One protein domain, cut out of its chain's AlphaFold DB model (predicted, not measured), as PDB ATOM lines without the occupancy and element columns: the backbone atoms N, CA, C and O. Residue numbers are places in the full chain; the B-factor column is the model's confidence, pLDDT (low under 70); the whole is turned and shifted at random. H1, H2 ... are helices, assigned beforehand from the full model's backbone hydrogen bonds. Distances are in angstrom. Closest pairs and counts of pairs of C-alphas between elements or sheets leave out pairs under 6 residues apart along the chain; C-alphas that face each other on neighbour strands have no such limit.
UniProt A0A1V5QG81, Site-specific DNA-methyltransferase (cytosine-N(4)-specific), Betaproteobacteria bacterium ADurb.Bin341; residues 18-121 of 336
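AT A GLANCE: This is residues 18 to 121 of the 336 residues of the protein "Site-specific DNA-methyltransferase (cytosine-N(4)-specific)" of Betaproteobacteria bacterium ADurb.Bin341 (UniProt A0A1V5QG81). Eight mostly short helices pack at crossed angles in three groups along the longest axis: H1 crosses H7 at one end, H2 and H5 pack together in the middle with H6 on H5 and H8 on H7, and H3 makes the far end. H4 bridges H3 and H2, and around Lys 78 the link from H5 to H6 sticks out. The printed part has 104 residues with eight named helices, H1 to H8 in order, and no named strand, in the class all helix. It is compact, with a radius of gyration of the C-alphas of 14.2 A and spans of 42 by 31 by 23 A.

IN THESE COORDINATES: H1, residues 18 to 27, begins at C-alpha 18 at (190.696, 161.597, 192.433) and is 14.2 A long from first to last C-alpha. H2 follows at residues 33 to 40, 10.6 A long. H3, residues 43 to 54, is 16.4 A long and ends at C-alpha 54 at (190.713, 198.946, 170.732). H4 is residues 63 to 66, H5 residues 69 to 73 and H6 residues 82 to 86. H7, residues 89 to 102, is the longest helix, 19.7 A long. H8, residues 109 to 114, ends at C-alpha 114 at (183.636, 176.502, 182.130).

HOW THE PARTS SIT: H2 is the hub and touches H4, H5 and H8. The closest C-alphas of H2 and H5 are those of Ala 33 and Ser 69, 5.3 A apart. H2 and H4 touch at Ala 37 and Leu 65, their closest C-alphas, 5.7 A apart. H2 and H8 only just touch, with 3 pairs of C-alphas within 8 A, the closest those of Leu 40 and Tyr 111 at 6.0 A; their tilt is steep, 45 degrees, opposite ways. H3 touches H4, with the closest C-alphas, those of Ala 46 and Ile 63, 5.2 A apart. H5 touches H6, where the C-alphas of Ala 73 and Val 83 are closest at 5.2 A. H7 and H8 touch at a steep tilt of 45 degrees, opposite ways, with the C-alphas of Ala 98 and Cys 113 closest at 5.8 A. H1 touches H7 at Val 21 and Ser 93, their closest C-alphas, 5.4 A apart; the tilt of 69 degrees, opposite ways, is steep, only just short of about perpendicular. H1 and H3 are apart. Every O i to N i+4 pair is within hydrogen-bond range in H1, H2, H3, H6, H7 and H8; H5 has 0 of 1, beside 2 of 2 O i to N i+3 pairs, and H4 is too short for an O i to N i+4 pair.

THE WHOLE: The two C-alphas farthest apart, those of Asp 18 and Asn 55, are 43.3 A apart. The printed part has no cut and no long link. The mean pLDDT of the printed part is 94.2, and no printed residue is under 70.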
ATOM      1  N   ASP A  18     191.404 161.466 191.160       86.00
ATOM      2  CA  ASP A  18     190.696 161.597 192.433       86.00
ATOM      3  C   ASP A  18     191.361 162.648 193.326       86.00
ATOM      4  O   ASP A  18     190.666 163.512 193.852       86.00
ATOM      5  N   MET A  19     192.699 162.686 193.354       89.19
ATOM      6  CA  MET A  19     193.450 163.756 194.021       89.19
ATOM      7  C   MET A  19     193.091 165.140 193.459       89.19
ATOM      8  O   MET A  19     192.875 166.076 194.225       89.19
ATOM      9  N   LEU A  20     193.010 165.283 192.130       91.00
ATOM     10  CA  LEU A  20     192.644 166.556 191.501       91.00
ATOM     11  C   LEU A  20     191.199 166.958 191.827       91.00
ATOM     12  O   LEU A  20     190.926 168.136 192.044       91.00
ATOM     13  N   VAL A  21     190.273 165.997 191.858       95.12
ATOM     14  CA  VAL A  21     188.872 166.255 192.217       95.12
ATOM     15  C   VAL A  21     188.747 166.708 193.661       95.12
ATOM     16  O   VAL A  21     188.013 167.662 193.912       95.12
ATOM     17  N   ASP A  22     189.448 166.060 194.588       94.94
ATOM     18  CA  ASP A  22     189.408 166.429 196.003       94.94
ATOM     19  C   ASP A  22     190.007 167.825 196.215       94.94
ATOM     20  O   ASP A  22     189.336 168.687 196.778       94.94
ATOM     21  N   ALA A  23     191.178 168.107 195.630       95.19
ATOM     22  CA  ALA A  23     191.805 169.427 195.704       95.19
ATOM     23  C   ALA A  23     190.922 170.543 195.115       95.19
ATOM     24  O   ALA A  23     190.756 171.592 195.733       95.19
ATOM     25  N   LEU A  24     190.309 170.320 193.944       95.50
ATOM     26  CA  LEU A  24     189.376 171.287 193.352       95.50
ATOM     27  C   LEU A  24     188.122 171.473 194.209       95.50
ATOM     28  O   LEU A  24     187.620 172.586 194.318       95.50
ATOM     29  N   SER A  25     187.603 170.396 194.798       96.44
ATOM     30  CA  SER A  25     186.406 170.465 195.642       96.44
ATOM     31  C   SER A  25     186.665 171.209 196.946       96.44
ATOM     32  O   SER A  25     185.748 171.846 197.457       96.44
ATOM     33  N   ASP A  26     187.879 171.124 197.486       96.25
ATOM     34  CA  ASP A  26     188.292 171.897 198.654       96.25
ATOM     35  C   ASP A  26     188.498 173.378 198.301       96.25
ATOM     36  O   ASP A  26     187.944 174.232 198.990       96.25
ATOM     37  N   GLU A  27     189.203 173.683 197.205       95.94
ATOM     38  CA  GLU A  27     189.458 175.061 196.747       95.94
ATOM     39  C   GLU A  27     188.166 175.814 196.395       95.94
ATOM     40  O   GLU A  27     187.990 176.981 196.738       95.94
ATOM     41  N   LEU A  28     187.231 175.145 195.713       96.12
ATOM     42  CA  LEU A  28     185.986 175.759 195.244       96.12
ATOM     43  C   LEU A  28     184.864 175.728 196.291       96.12
ATOM     44  O   LEU A  28     183.771 176.251 196.051       96.12
ATOM     45  N   ARG A  29     185.103 175.128 197.463       95.50
ATOM     46  CA  ARG A  29     184.119 175.088 198.546       95.50
ATOM     47  C   ARG A  29     183.833 176.505 199.036       95.50
ATOM     48  O   ARG A  29     184.721 177.201 199.512       95.50
ATOM     49  N   GLY A  30     182.568 176.919 198.971       95.12
ATOM     50  CA  GLY A  30     182.156 178.258 199.398       95.12
ATOM     51  C   GLY A  30     182.649 179.390 198.492       95.12
ATOM     52  O   GLY A  30     182.621 180.546 198.916       95.12
ATOM     53  N   ILE A  31     183.091 179.084 197.263       97.31
ATOM     54  CA  ILE A  31     183.500 180.103 196.294       97.31
ATOM     55  C   ILE A  31     182.369 181.115 196.072       97.31
ATOM     56  O   ILE A  31     181.203 180.753 195.909       97.31
ATOM     57  N   THR A  32     182.712 182.401 196.068       97.12
ATOM     58  CA  THR A  32     181.768 183.483 195.771       97.12
ATOM     59  C   THR A  32     181.836 183.869 194.296       97.12
ATOM     60  O   THR A  32     182.775 183.511 193.583       97.12
ATOM     61  N   ALA A  33     180.858 184.646 193.829       96.69
ATOM     62  CA  ALA A  33     180.893 185.223 192.489       96.69
ATOM     63  C   ALA A  33     182.159 186.074 192.262       96.69
ATOM     64  O   ALA A  33     182.833 185.906 191.249       96.69
ATOM     65  N   ASP A  34     182.528 186.917 193.232       97.00
ATOM     66  CA  ASP A  34     183.749 187.733 193.176       97.00
ATOM     67  C   ASP A  34     185.020 186.877 193.193       97.00
ATOM     68  O   ASP A  34     185.938 187.116 192.411       97.00
ATOM     69  N   GLY A  35     185.060 185.846 194.045       97.12
ATOM     70  CA  GLY A  35     186.187 184.915 194.111       97.12
ATOM     71  C   GLY A  35     186.403 184.204 192.778       97.12
ATOM     72  O   GLY A  35     187.512 184.200 192.247       97.12
ATOM     73  N   LEU A  36     185.328 183.683 192.180       96.25
ATOM     74  CA  LEU A  36     185.399 183.019 190.881       96.25
ATOM     75  C   LEU A  36     185.757 183.996 189.751       96.25
ATOM     76  O   LEU A  36     186.535 183.641 188.867       96.25
ATOM     77  N   ALA A  37     185.245 185.229 189.779       96.94
ATOM     78  CA  ALA A  37     185.655 186.267 188.836       96.94
ATOM     79  C   ALA A  37     187.166 186.546 188.933       96.94
ATOM     80  O   ALA A  37     187.824 186.625 187.897       96.94
ATOM     81  N   GLY A  38     187.722 186.593 190.149       96.75
ATOM     82  CA  GLY A  38     189.159 186.753 190.397       96.75
ATOM     83  C   GLY A  38     190.027 185.596 189.883       96.75
ATOM     84  O   GLY A  38     191.178 185.816 189.513       96.75
ATOM     85  N   MET A  39     189.480 184.378 189.795       95.88
ATOM     86  CA  MET A  39     190.155 183.238 189.150       95.88
ATOM     87  C   MET A  39     190.121 183.318 187.619       95.88
ATOM     88  O   MET A  39     190.936 182.690 186.945       95.88
ATOM     89  N   LEU A  40     189.144 184.035 187.057       95.44
ATOM     90  CA  LEU A  40     188.946 184.154 185.614       95.44
ATOM     91  C   LEU A  40     189.658 185.364 185.028       95.44
ATOM     92  O   LEU A  40     190.073 185.308 183.872       95.44
ATOM     93  N   THR A  41     189.744 186.468 185.768       96.44
ATOM     94  CA  THR A  41     190.436 187.672 185.320       96.44
ATOM     95  C   THR A  41     190.790 188.615 186.467       96.44
ATOM     96  O   THR A  41     190.391 188.430 187.612       96.44
ATOM     97  N   ASN A  42     191.551 189.660 186.155       96.81
ATOM     98  CA  ASN A  42     191.935 190.719 187.079       96.81
ATOM     99  C   ASN A  42     192.051 192.058 186.328       96.81
ATOM    100  O   ASN A  42     191.959 192.115 185.102       96.81
ATOM    101  N   LYS A  43     192.275 193.154 187.061       96.88
ATOM    102  CA  LYS A  43     192.367 194.497 186.461       96.88
ATOM    103  C   LYS A  43     193.491 194.633 185.427       96.88
ATOM    104  O   LYS A  43     193.302 195.346 184.449       96.88
ATOM    105  N   VAL A  44     194.633 193.968 185.618       97.56
ATOM    106  CA  VAL A  44     195.764 194.044 184.675       97.56
ATOM    107  C   VAL A  44     195.400 193.364 183.359       97.56
ATOM    108  O   VAL A  44     195.596 193.941 182.292       97.56
ATOM    109  N   GLU A  45     194.804 192.175 183.425       96.69
ATOM    110  CA  GLU A  45     194.293 191.492 182.235       96.69
ATOM    111  C   GLU A  45     193.212 192.304 181.528       96.69
ATOM    112  O   GLU A  45     193.275 192.449 180.313       96.69
ATOM    113  N   ALA A  46     192.269 192.889 182.269       98.00
ATOM    114  CA  ALA A  46     191.217 193.714 181.685       98.00
ATOM    115  C   ALA A  46     191.767 194.945 180.947       98.00
ATOM    116  O   ALA A  46     191.241 195.305 179.896       98.00
ATOM    117  N   ILE A  47     192.840 195.564 181.456       98.56
ATOM    118  CA  ILE A  47     193.548 196.656 180.767       98.56
ATOM    119  C   ILE A  47     194.112 196.177 179.426       98.56
ATOM    120  O   ILE A  47     193.907 196.831 178.403       98.56
ATOM    121  N   ILE A  48     194.792 195.028 179.416       98.12
ATOM    122  CA  ILE A  48     195.365 194.458 178.192       98.12
ATOM    123  C   ILE A  48     194.268 194.044 177.209       98.12
ATOM    124  O   ILE A  48     194.364 194.353 176.023       98.12
ATOM    125  N   ASP A  49     193.213 193.385 177.681       97.75
ATOM    126  CA  ASP A  49     192.100 192.946 176.844       97.75
ATOM    127  C   ASP A  49     191.345 194.130 176.234       97.75
ATOM    128  O   ASP A  49     190.966 194.073 175.063       97.75
ATOM    129  N   PHE A  50     191.171 195.227 176.976       98.69
ATOM    130  CA  PHE A  50     190.568 196.435 176.420       98.69
ATOM    131  C   PHE A  50     191.470 197.097 175.371       98.69
ATOM    132  O   PHE A  50     190.986 197.493 174.311       98.69
ATOM    133  N   ALA A  51     192.786 197.153 175.604       98.44
ATOM    134  CA  ALA A  51     193.736 197.662 174.613       98.44
ATOM    135  C   ALA A  51     193.734 196.815 173.325       98.44
ATOM    136  O   ALA A  51     193.703 197.360 172.222       98.44
ATOM    137  N   ARG A  52     193.693 195.482 173.450       98.38
ATOM    138  CA  ARG A  52     193.534 194.556 172.316       98.38
ATOM    139  C   ARG A  52     192.235 194.803 171.556       98.38
ATOM    140  O   ARG A  52     192.245 194.863 170.328       98.38
ATOM    141  N   LEU A  53     191.129 194.994 172.276       98.50
ATOM    142  CA  LEU A  53     189.834 195.309 171.678       98.50
ATOM    143  C   LEU A  53     189.879 196.628 170.889       98.50
ATOM    144  O   LEU A  53     189.375 196.671 169.766       98.50
ATOM    145  N   CYS A  54     190.509 197.673 171.433       98.12
ATOM    146  CA  CYS A  54     190.713 198.946 170.732       98.12
ATOM    147  C   CYS A  54     191.568 198.778 169.462       98.12
ATOM    148  O   CYS A  54     191.342 199.465 168.471       98.12
ATOM    149  N   ASN A  55     192.496 197.819 169.462       97.44
ATOM    150  CA  ASN A  55     193.360 197.495 168.322       97.44
ATOM    151  C   ASN A  55     192.738 196.505 167.317       97.44
ATOM    152  O   ASN A  55     193.438 195.993 166.446       97.44
ATOM    153  N   GLY A  56     191.435 196.227 167.410       95.94
ATOM    154  CA  GLY A  56     190.726 195.398 166.430       95.94
ATOM    155  C   GLY A  56     190.637 193.907 166.776       95.94
ATOM    156  O   GLY A  56     189.928 193.171 166.094       95.94
ATOM    157  N   GLU A  57     191.254 193.442 167.865       97.31
ATOM    158  CA  GLU A  57     191.202 192.026 168.255       97.31
ATOM    159  C   GLU A  57     189.844 191.624 168.862       97.31
ATOM    160  O   GLU A  57     189.104 192.450 169.406       97.31
ATOM    161  N   SER A  58     189.522 190.327 168.814       95.25
ATOM    162  CA  SER A  58     188.340 189.738 169.460       95.25
ATOM    163  C   SER A  58     188.545 189.548 170.970       95.25
ATOM    164  O   SER A  58     188.645 188.418 171.451       95.25
ATOM    165  N   ALA A  59     188.596 190.644 171.727       95.81
ATOM    166  CA  ALA A  59     188.909 190.651 173.162       95.81
ATOM    167  C   ALA A  59     187.799 191.274 174.038       95.81
ATOM    168  O   ALA A  59     186.754 191.710 173.546       95.81
ATOM    169  N   GLY A  60     188.025 191.301 175.357       95.88
ATOM    170  CA  GLY A  60     187.208 192.027 176.336       95.88
ATOM    171  C   GLY A  60     186.070 191.243 177.001       95.88
ATOM    172  O   GLY A  60     185.388 191.783 177.868       95.88
ATOM    173  N   GLN A  61     185.868 189.967 176.660       93.56
ATOM    174  CA  GLN A  61     184.727 189.152 177.112       93.56
ATOM    175  C   GLN A  61     184.675 188.946 178.639       93.56
ATOM    176  O   GLN A  61     183.610 188.677 179.201       93.56
ATOM    177  N   LYS A  62     185.826 189.058 179.314       95.50
ATOM    178  CA  LYS A  62     185.949 188.881 180.767       95.50
ATOM    179  C   LYS A  62     185.848 190.194 181.551       95.50
ATOM    180  O   LYS A  62     185.605 190.133 182.749       95.50
ATOM    181  N   ILE A  63     186.000 191.360 180.910       98.00
ATOM    182  CA  ILE A  63     186.157 192.660 181.599       98.00
ATOM    183  C   ILE A  63     184.990 192.938 182.550       98.00
ATOM    184  O   ILE A  63     185.205 193.338 183.692       98.00
ATOM    185  N   SER A  64     183.757 192.685 182.113       97.44
ATOM    186  CA  SER A  64     182.570 192.939 182.933       97.44
ATOM    187  C   SER A  64     182.482 192.078 184.189       97.44
ATOM    188  O   SER A  64     181.825 192.494 185.136       97.44
ATOM    189  N   LEU A  65     183.174 190.934 184.269       97.31
ATOM    190  CA  LEU A  65     183.202 190.115 185.488       97.31
ATOM    191  C   LEU A  65     183.826 190.850 186.677       97.31
ATOM    192  O   LEU A  65     183.515 190.513 187.814       97.31
ATOM    193  N   LEU A  66     184.667 191.859 186.430       97.31
ATOM    194  CA  LEU A  66     185.258 192.683 187.487       97.31
ATOM    195  C   LEU A  66     184.245 193.599 188.186       97.31
ATOM    196  O   LEU A  66     184.529 194.077 189.280       97.31
ATOM    197  N   PHE A  67     183.107 193.869 187.546       98.00
ATOM    198  CA  PHE A  67     182.116 194.846 188.015       98.00
ATOM    199  C   PHE A  67     180.725 194.233 188.201       98.00
ATOM    200  O   PHE A  67     179.949 194.690 189.030       98.00
ATOM    201  N   ASN A  68     180.431 193.176 187.445       97.69
ATOM    202  CA  ASN A  68     179.178 192.430 187.427       97.69
ATOM    203  C   ASN A  68     179.447 190.931 187.640       97.69
ATOM    204  O   ASN A  68     178.971 190.071 186.892       97.69
ATOM    205  N   SER A  69     180.250 190.599 188.655       96.94
ATOM    206  CA  SER A  69     180.625 189.218 188.992       96.94
ATOM    207  C   SER A  69     179.408 188.339 189.287       96.94
ATOM    208  O   SER A  69     179.428 187.139 189.006       96.94
ATOM    209  N   HIS A  70     178.312 188.929 189.784       95.94
ATOM    210  CA  HIS A  70     177.060 188.236 190.087       95.94
ATOM    211  C   HIS A  70     176.422 187.553 188.879       95.94
ATOM    212  O   HIS A  70     175.638 186.635 189.094       95.94
ATOM    213  N   ARG A  71     176.842 187.872 187.647       94.75
ATOM    214  CA  ARG A  71     176.557 187.055 186.455       94.75
ATOM    215  C   ARG A  71     176.899 185.575 186.654       94.75
ATOM    216  O   ARG A  71     176.190 184.699 186.171       94.75
ATOM    217  N   LEU A  72     177.979 185.273 187.377       95.06
ATOM    218  CA  LEU A  72     178.418 183.902 187.668       95.06
ATOM    219  C   LEU A  72     177.481 183.172 188.645       95.06
ATOM    220  O   LEU A  72     177.473 181.941 188.691       95.06
ATOM    221  N   ALA A  73     176.696 183.931 189.412       94.50
ATOM    222  CA  ALA A  73     175.677 183.442 190.334       94.50
ATOM    223  C   ALA A  73     174.260 183.466 189.724       94.50
ATOM    224  O   ALA A  73     173.301 183.100 190.395       94.50
ATOM    225  N   THR A  74     174.108 183.861 188.457       91.69
ATOM    226  CA  THR A  74     172.824 183.815 187.752       91.69
ATOM    227  C   THR A  74     172.499 182.377 187.350       91.69
ATOM    228  O   THR A  74     173.273 181.721 186.650       91.69
ATOM    229  N   ALA A  75     171.349 181.882 187.802       89.00
ATOM    230  CA  ALA A  75     170.808 180.589 187.398       89.00
ATOM    231  C   ALA A  75     169.921 180.721 186.148       89.00
ATOM    232  O   ALA A  75     169.434 181.802 185.803       89.00
ATOM    233  N   THR A  76     169.681 179.592 185.488       84.06
ATOM    234  CA  THR A  76     168.701 179.475 184.401       84.06
ATOM    235  C   THR A  76     167.573 178.545 184.835       84.06
ATOM    236  O   THR A  76     167.757 177.738 185.746       84.06
ATOM    237  N   ASN A  77     166.443 178.549 184.127       78.94
ATOM    238  CA  ASN A  77     165.371 177.569 184.368       78.94
ATOM    239  C   ASN A  77     165.845 176.103 184.316       78.94
ATOM    240  O   ASN A  77     165.185 175.216 184.853       78.94
ATOM    241  N   LYS A  78     166.946 175.824 183.604       79.25
ATOM    242  CA  LYS A  78     167.429 174.464 183.324       79.25
ATOM    243  C   LYS A  78     168.624 174.054 184.179       79.25
ATOM    244  O   LYS A  78     168.940 172.868 184.230       79.25
ATOM    245  N   SER A  79     169.308 175.001 184.817       84.12
ATOM    246  CA  SER A  79     170.517 174.722 185.586       84.12
ATOM    247  C   SER A  79     170.721 175.726 186.713       84.12
ATOM    248  O   SER A  79     170.524 176.928 186.531       84.12
ATOM    249  N   LYS A  80     171.244 175.231 187.839       90.31
ATOM    250  CA  LYS A  80     171.848 176.068 188.882       90.31
ATOM    251  C   LYS A  80     172.950 176.969 188.312       90.31
ATOM    252  O   LYS A  80     173.473 176.707 187.223       90.31
ATOM    253  N   SER A  81     173.294 178.014 189.053       93.81
ATOM    254  CA  SER A  81     174.357 178.946 188.671       93.81
ATOM    255  C   SER A  81     175.734 178.273 188.642       93.81
ATOM    256  O   SER A  81     175.941 177.203 189.227       93.81
ATOM    257  N   LEU A  82     176.714 178.912 187.993       94.62
ATOM    258  CA  LEU A  82     178.082 178.393 187.981       94.62
ATOM    259  C   LEU A  82     178.682 178.373 189.395       94.62
ATOM    260  O   LEU A  82     179.358 177.413 189.751       94.62
ATOM    261  N   VAL A  83     178.400 179.390 190.212       95.56
ATOM    262  CA  VAL A  83     178.858 179.466 191.610       95.56
ATOM    263  C   VAL A  83     178.322 178.300 192.452       95.56
ATOM    264  O   VAL A  83     179.076 177.682 193.201       95.56
ATOM    265  N   GLU A  84     177.046 177.938 192.305       95.19
ATOM    266  CA  GLU A  84     176.466 176.769 192.990       95.19
ATOM    267  C   GLU A  84     176.967 175.441 192.406       95.19
ATOM    268  O   GLU A  84     177.039 174.418 193.093       95.19
ATOM    269  N   ALA A  85     177.291 175.415 191.113       95.44
ATOM    270  CA  ALA A  85     177.864 174.243 190.472       95.44
ATOM    271  C   ALA A  85     179.293 173.965 190.935       95.44
ATOM    272  O   ALA A  85     179.604 172.817 191.218       95.44
ATOM    273  N   MET A  86     180.128 174.991 191.083       94.81
ATOM    274  CA  MET A  86     181.529 174.867 191.511       94.81
ATOM    275  C   MET A  86     181.691 174.232 192.899       94.81
ATOM    276  O   MET A  86     182.734 173.662 193.192       94.81
ATOM    277  N   GLN A  87     180.652 174.277 193.733       94.12
ATOM    278  CA  GLN A  87     180.643 173.666 195.063       94.12
ATOM    279  C   GLN A  87     180.240 172.180 195.046       94.12
ATOM    280  O   GLN A  87     180.306 171.501 196.070       94.12
ATOM    281  N   ASP A  88     179.806 171.656 193.896       94.56
ATOM    282  CA  ASP A  88     179.385 170.267 193.731       94.56
ATOM    283  C   ASP A  88     180.544 169.375 193.278       94.56
ATOM    284  O   ASP A  88     181.161 169.590 192.234       94.56
ATOM    285  N   ARG A  89     180.798 168.297 194.025       95.12
ATOM    286  CA  ARG A  89     181.894 167.365 193.716       95.12
ATOM    287  C   ARG A  89     181.744 166.702 192.339       95.12
ATOM    288  O   ARG A  89     182.742 166.408 191.677       95.12
ATOM    289  N   GLY A  90     180.514 166.462 191.881       95.25
ATOM    290  CA  GLY A  90     180.238 165.925 190.548       95.25
ATOM    291  C   GLY A  90     180.638 166.902 189.442       95.25
ATOM    292  O   GLY A  90     181.241 166.499 188.441       95.25
ATOM    293  N   PHE A  91     180.365 168.193 189.637       95.12
ATOM    294  CA  PHE A  91     180.866 169.261 188.775       95.12
ATOM    295  C   PHE A  91     182.392 169.351 188.816       95.12
ATOM    296  O   PHE A  91     183.006 169.314 187.750       95.12
ATOM    297  N   CYS A  92     183.020 169.347 189.998       96.06
ATOM    298  CA  CYS A  92     184.483 169.330 190.133       96.06
ATOM    299  C   CYS A  92     185.122 168.142 189.399       96.06
ATOM    300  O   CYS A  92     186.151 168.298 188.748       96.06
ATOM    301  N   SER A  93     184.478 166.972 189.401       95.69
ATOM    302  CA  SER A  93     184.898 165.808 188.605       95.69
ATOM    303  C   SER A  93     184.803 166.029 187.092       95.69
ATOM    304  O   SER A  93     185.671 165.601 186.323       95.69
ATOM    305  N   GLY A  94     183.766 166.720 186.620       95.56
ATOM    306  CA  GLY A  94     183.673 167.170 185.230       95.56
ATOM    307  C   GLY A  94     184.736 168.208 184.865       95.56
ATOM    308  O   GLY A  94     185.399 168.072 183.836       95.56
ATOM    309  N   LEU A  95     184.951 169.189 185.739       95.38
ATOM    310  CA  LEU A  95     185.938 170.247 185.563       95.38
ATOM    311  C   LEU A  95     187.364 169.692 185.548       95.38
ATOM    312  O   LEU A  95     188.111 170.005 184.629       95.38
ATOM    313  N   ALA A  96     187.714 168.796 186.472       95.06
ATOM    314  CA  ALA A  96     189.005 168.112 186.507       95.06
ATOM    315  C   ALA A  96     189.324 167.424 185.170       95.06
ATOM    316  O   ALA A  96     190.409 167.595 184.615       95.06
ATOM    317  N   ARG A  97     188.348 166.694 184.607       93.38
ATOM    318  CA  ARG A  97     188.483 166.051 183.288       93.38
ATOM    319  C   ARG A  97     188.739 167.076 182.184       93.38
ATOM    320  O   ARG A  97     189.631 166.875 181.363       93.38
ATOM    321  N   ALA A  98     187.978 168.169 182.172       93.75
ATOM    322  CA  ALA A  98     188.129 169.228 181.180       93.75
ATOM    323  C   ALA A  98     189.489 169.941 181.288       93.75
ATOM    324  O   ALA A  98     190.131 170.170 180.261       93.75
ATOM    325  N   LEU A  99     189.940 170.248 182.509       93.56
ATOM    326  CA  LEU A  99     191.218 170.904 182.787       93.56
ATOM    327  C   LEU A  99     192.389 170.039 182.323       93.56
ATOM    328  O   LEU A  99     193.224 170.518 181.563       93.56
ATOM    329  N   VAL A 100     192.418 168.753 182.693       92.06
ATOM    330  CA  VAL A 100     193.459 167.814 182.234       92.06
ATOM    331  C   VAL A 100     193.456 167.704 180.710       92.06
ATOM    332  O   VAL A 100     194.510 167.725 180.081       92.06
ATOM    333  N   TRP A 101     192.274 167.637 180.093       91.75
ATOM    334  CA  TRP A 101     192.163 167.515 178.643       91.75
ATOM    335  C   TRP A 101     192.645 168.760 177.884       91.75
ATOM    336  O   TRP A 101     193.260 168.607 176.822       91.75
ATOM    337  N   LYS A 102     192.369 169.971 178.388       92.94
ATOM    338  CA  LYS A 102     192.722 171.248 177.738       92.94
ATOM    339  C   LYS A 102     194.062 171.837 178.189       92.94
ATOM    340  O   LYS A 102     194.550 172.751 177.522       92.94
ATOM    341  N   SER A 103     194.657 171.338 179.270       91.94
ATOM    342  CA  SER A 103     195.943 171.824 179.778       91.94
ATOM    343  C   SER A 103     197.014 171.803 178.681       91.94
ATOM    344  O   SER A 103     197.119 170.844 177.917       91.94
ATOM    345  N   GLY A 104     197.749 172.910 178.545       91.56
ATOM    346  CA  GLY A 104     198.759 173.112 177.500       91.56
ATOM    347  C   GLY A 104     198.222 173.332 176.076       91.56
ATOM    348  O   GLY A 104     199.014 173.602 175.180       91.56
ATOM    349  N   LYS A 105     196.902 173.248 175.840       92.81
ATOM    350  CA  LYS A 105     196.289 173.382 174.498       92.81
ATOM    351  C   LYS A 105     195.570 174.706 174.273       92.81
ATOM    352  O   LYS A 105     195.286 175.059 173.132       92.81
ATOM    353  N   VAL A 106     195.215 175.405 175.346       92.00
ATOM    354  CA  VAL A 106     194.437 176.646 175.288       92.00
ATOM    355  C   VAL A 106     195.040 177.701 176.207       92.00
ATOM    356  O   VAL A 106     195.644 177.375 177.228       92.00
ATOM    357  N   LYS A 107     194.834 178.971 175.855       88.81
ATOM    358  CA  LYS A 107     194.993 180.093 176.789       88.81
ATOM    359  C   LYS A 107     193.745 180.189 177.667       88.81
ATOM    360  O   LYS A 107     192.694 179.690 177.268       88.81
ATOM    361  N   GLU A 108     193.849 180.831 178.830       90.75
ATOM    362  CA  GLU A 108     192.701 181.046 179.726       90.75
ATOM    363  C   GLU A 108     191.996 179.736 180.117       90.75
ATOM    364  O   GLU A 108     190.787 179.579 179.944       90.75
ATOM    365  N   LEU A 109     192.773 178.756 180.595       94.12
ATOM    366  CA  LEU A 109     192.338 177.365 180.766       94.12
ATOM    367  C   LEU A 109     190.996 177.229 181.501       94.12
ATOM    368  O   LEU A 109     190.083 176.589 180.979       94.12
ATOM    369  N   LEU A 110     190.854 177.856 182.673       94.44
ATOM    370  CA  LEU A 110     189.618 177.788 183.456       94.44
ATOM    371  C   LEU A 110     188.431 178.378 182.682       94.44
ATOM    372  O   LEU A 110     187.394 177.726 182.565       94.44
ATOM    373  N   TYR A 111     188.605 179.562 182.090       93.62
ATOM    374  CA  TYR A 111     187.573 180.236 181.300       93.62
ATOM    375  C   TYR A 111     187.116 179.395 180.098       93.62
ATOM    376  O   TYR A 111     185.923 179.319 179.806       93.62
ATOM    377  N   GLN A 112     188.046 178.716 179.426       92.50
ATOM    378  CA  GLN A 112     187.743 177.815 178.312       92.50
ATOM    379  C   GLN A 112     187.038 176.530 178.765       92.50
ATOM    380  O   GLN A 112     186.228 175.979 178.023       92.50
ATOM    381  N   CYS A 113     187.344 176.026 179.961       93.81
ATOM    382  CA  CYS A 113     186.716 174.823 180.504       93.81
ATOM    383  C   CYS A 113     185.279 175.073 180.977       93.81
ATOM    384  O   CYS A 113     184.410 174.250 180.692       93.81
ATOM    385  N   ILE A 114     184.997 176.199 181.643       91.12
ATOM    386  CA  ILE A 114     183.636 176.502 182.130       91.12
ATOM    387  C   ILE A 114     182.634 176.733 180.988       91.12
ATOM    388  O   ILE A 114     181.446 176.478 181.153       91.12
ATOM    389  N   GLN A 115     183.111 177.137 179.808       89.81
ATOM    390  CA  GLN A 115     182.282 177.309 178.612       89.81
ATOM    391  C   GLN A 115     181.861 175.988 177.948       89.81
ATOM    392  O   GLN A 115     181.000 175.997 177.074       89.81
ATOM    393  N   LEU A 116     182.426 174.842 178.351       89.88
ATOM    394  CA  LEU A 116     182.097 173.537 177.758       89.88
ATOM    395  C   LEU A 116     180.728 172.983 178.183       89.88
ATOM    396  O   LEU A 116     180.327 171.934 177.682       89.88
ATOM    397  N   GLY A 117     180.033 173.629 179.122       86.38
ATOM    398  CA  GLY A 117     178.756 173.125 179.627       86.38
ATOM    399  C   GLY A 117     178.913 171.873 180.497       86.38
ATOM    400  O   GLY A 117     178.195 170.888 180.314       86.38
ATOM    401  N   ILE A 118     179.890 171.871 181.412       91.44
ATOM    402  CA  ILE A 118     180.198 170.718 182.272       91.44
ATOM    403  C   ILE A 118     178.938 170.278 183.027       91.44
ATOM    404  O   ILE A 118     178.310 171.070 183.725       91.44
ATOM    405  N   ASN A 119     178.577 168.999 182.890       89.50
ATOM    406  CA  ASN A 119     177.375 168.399 183.481       89.50
ATOM    407  C   ASN A 119     176.070 169.156 183.148       89.50
ATOM    408  O   ASN A 119     175.134 169.147 183.942       89.50
ATOM    409  N   GLY A 120     176.003 169.823 181.990       86.12
ATOM    410  CA  GLY A 120     174.831 170.598 181.576       86.12
ATOM    411  C   GLY A 120     174.675 171.948 182.283       86.12
ATOM    412  O   GLY A 120     173.660 172.609 182.090       86.12
ATOM    413  N   ILE A 121     175.660 172.377 183.080       89.38
ATOM    414  CA  ILE A 121     175.667 173.708 183.695       89.38
ATOM    415  C   ILE A 121     176.015 174.742 182.634       89.38
ATOM    416  O   ILE A 121     177.098 174.702 182.048       89.38
TER     417      ILE A 121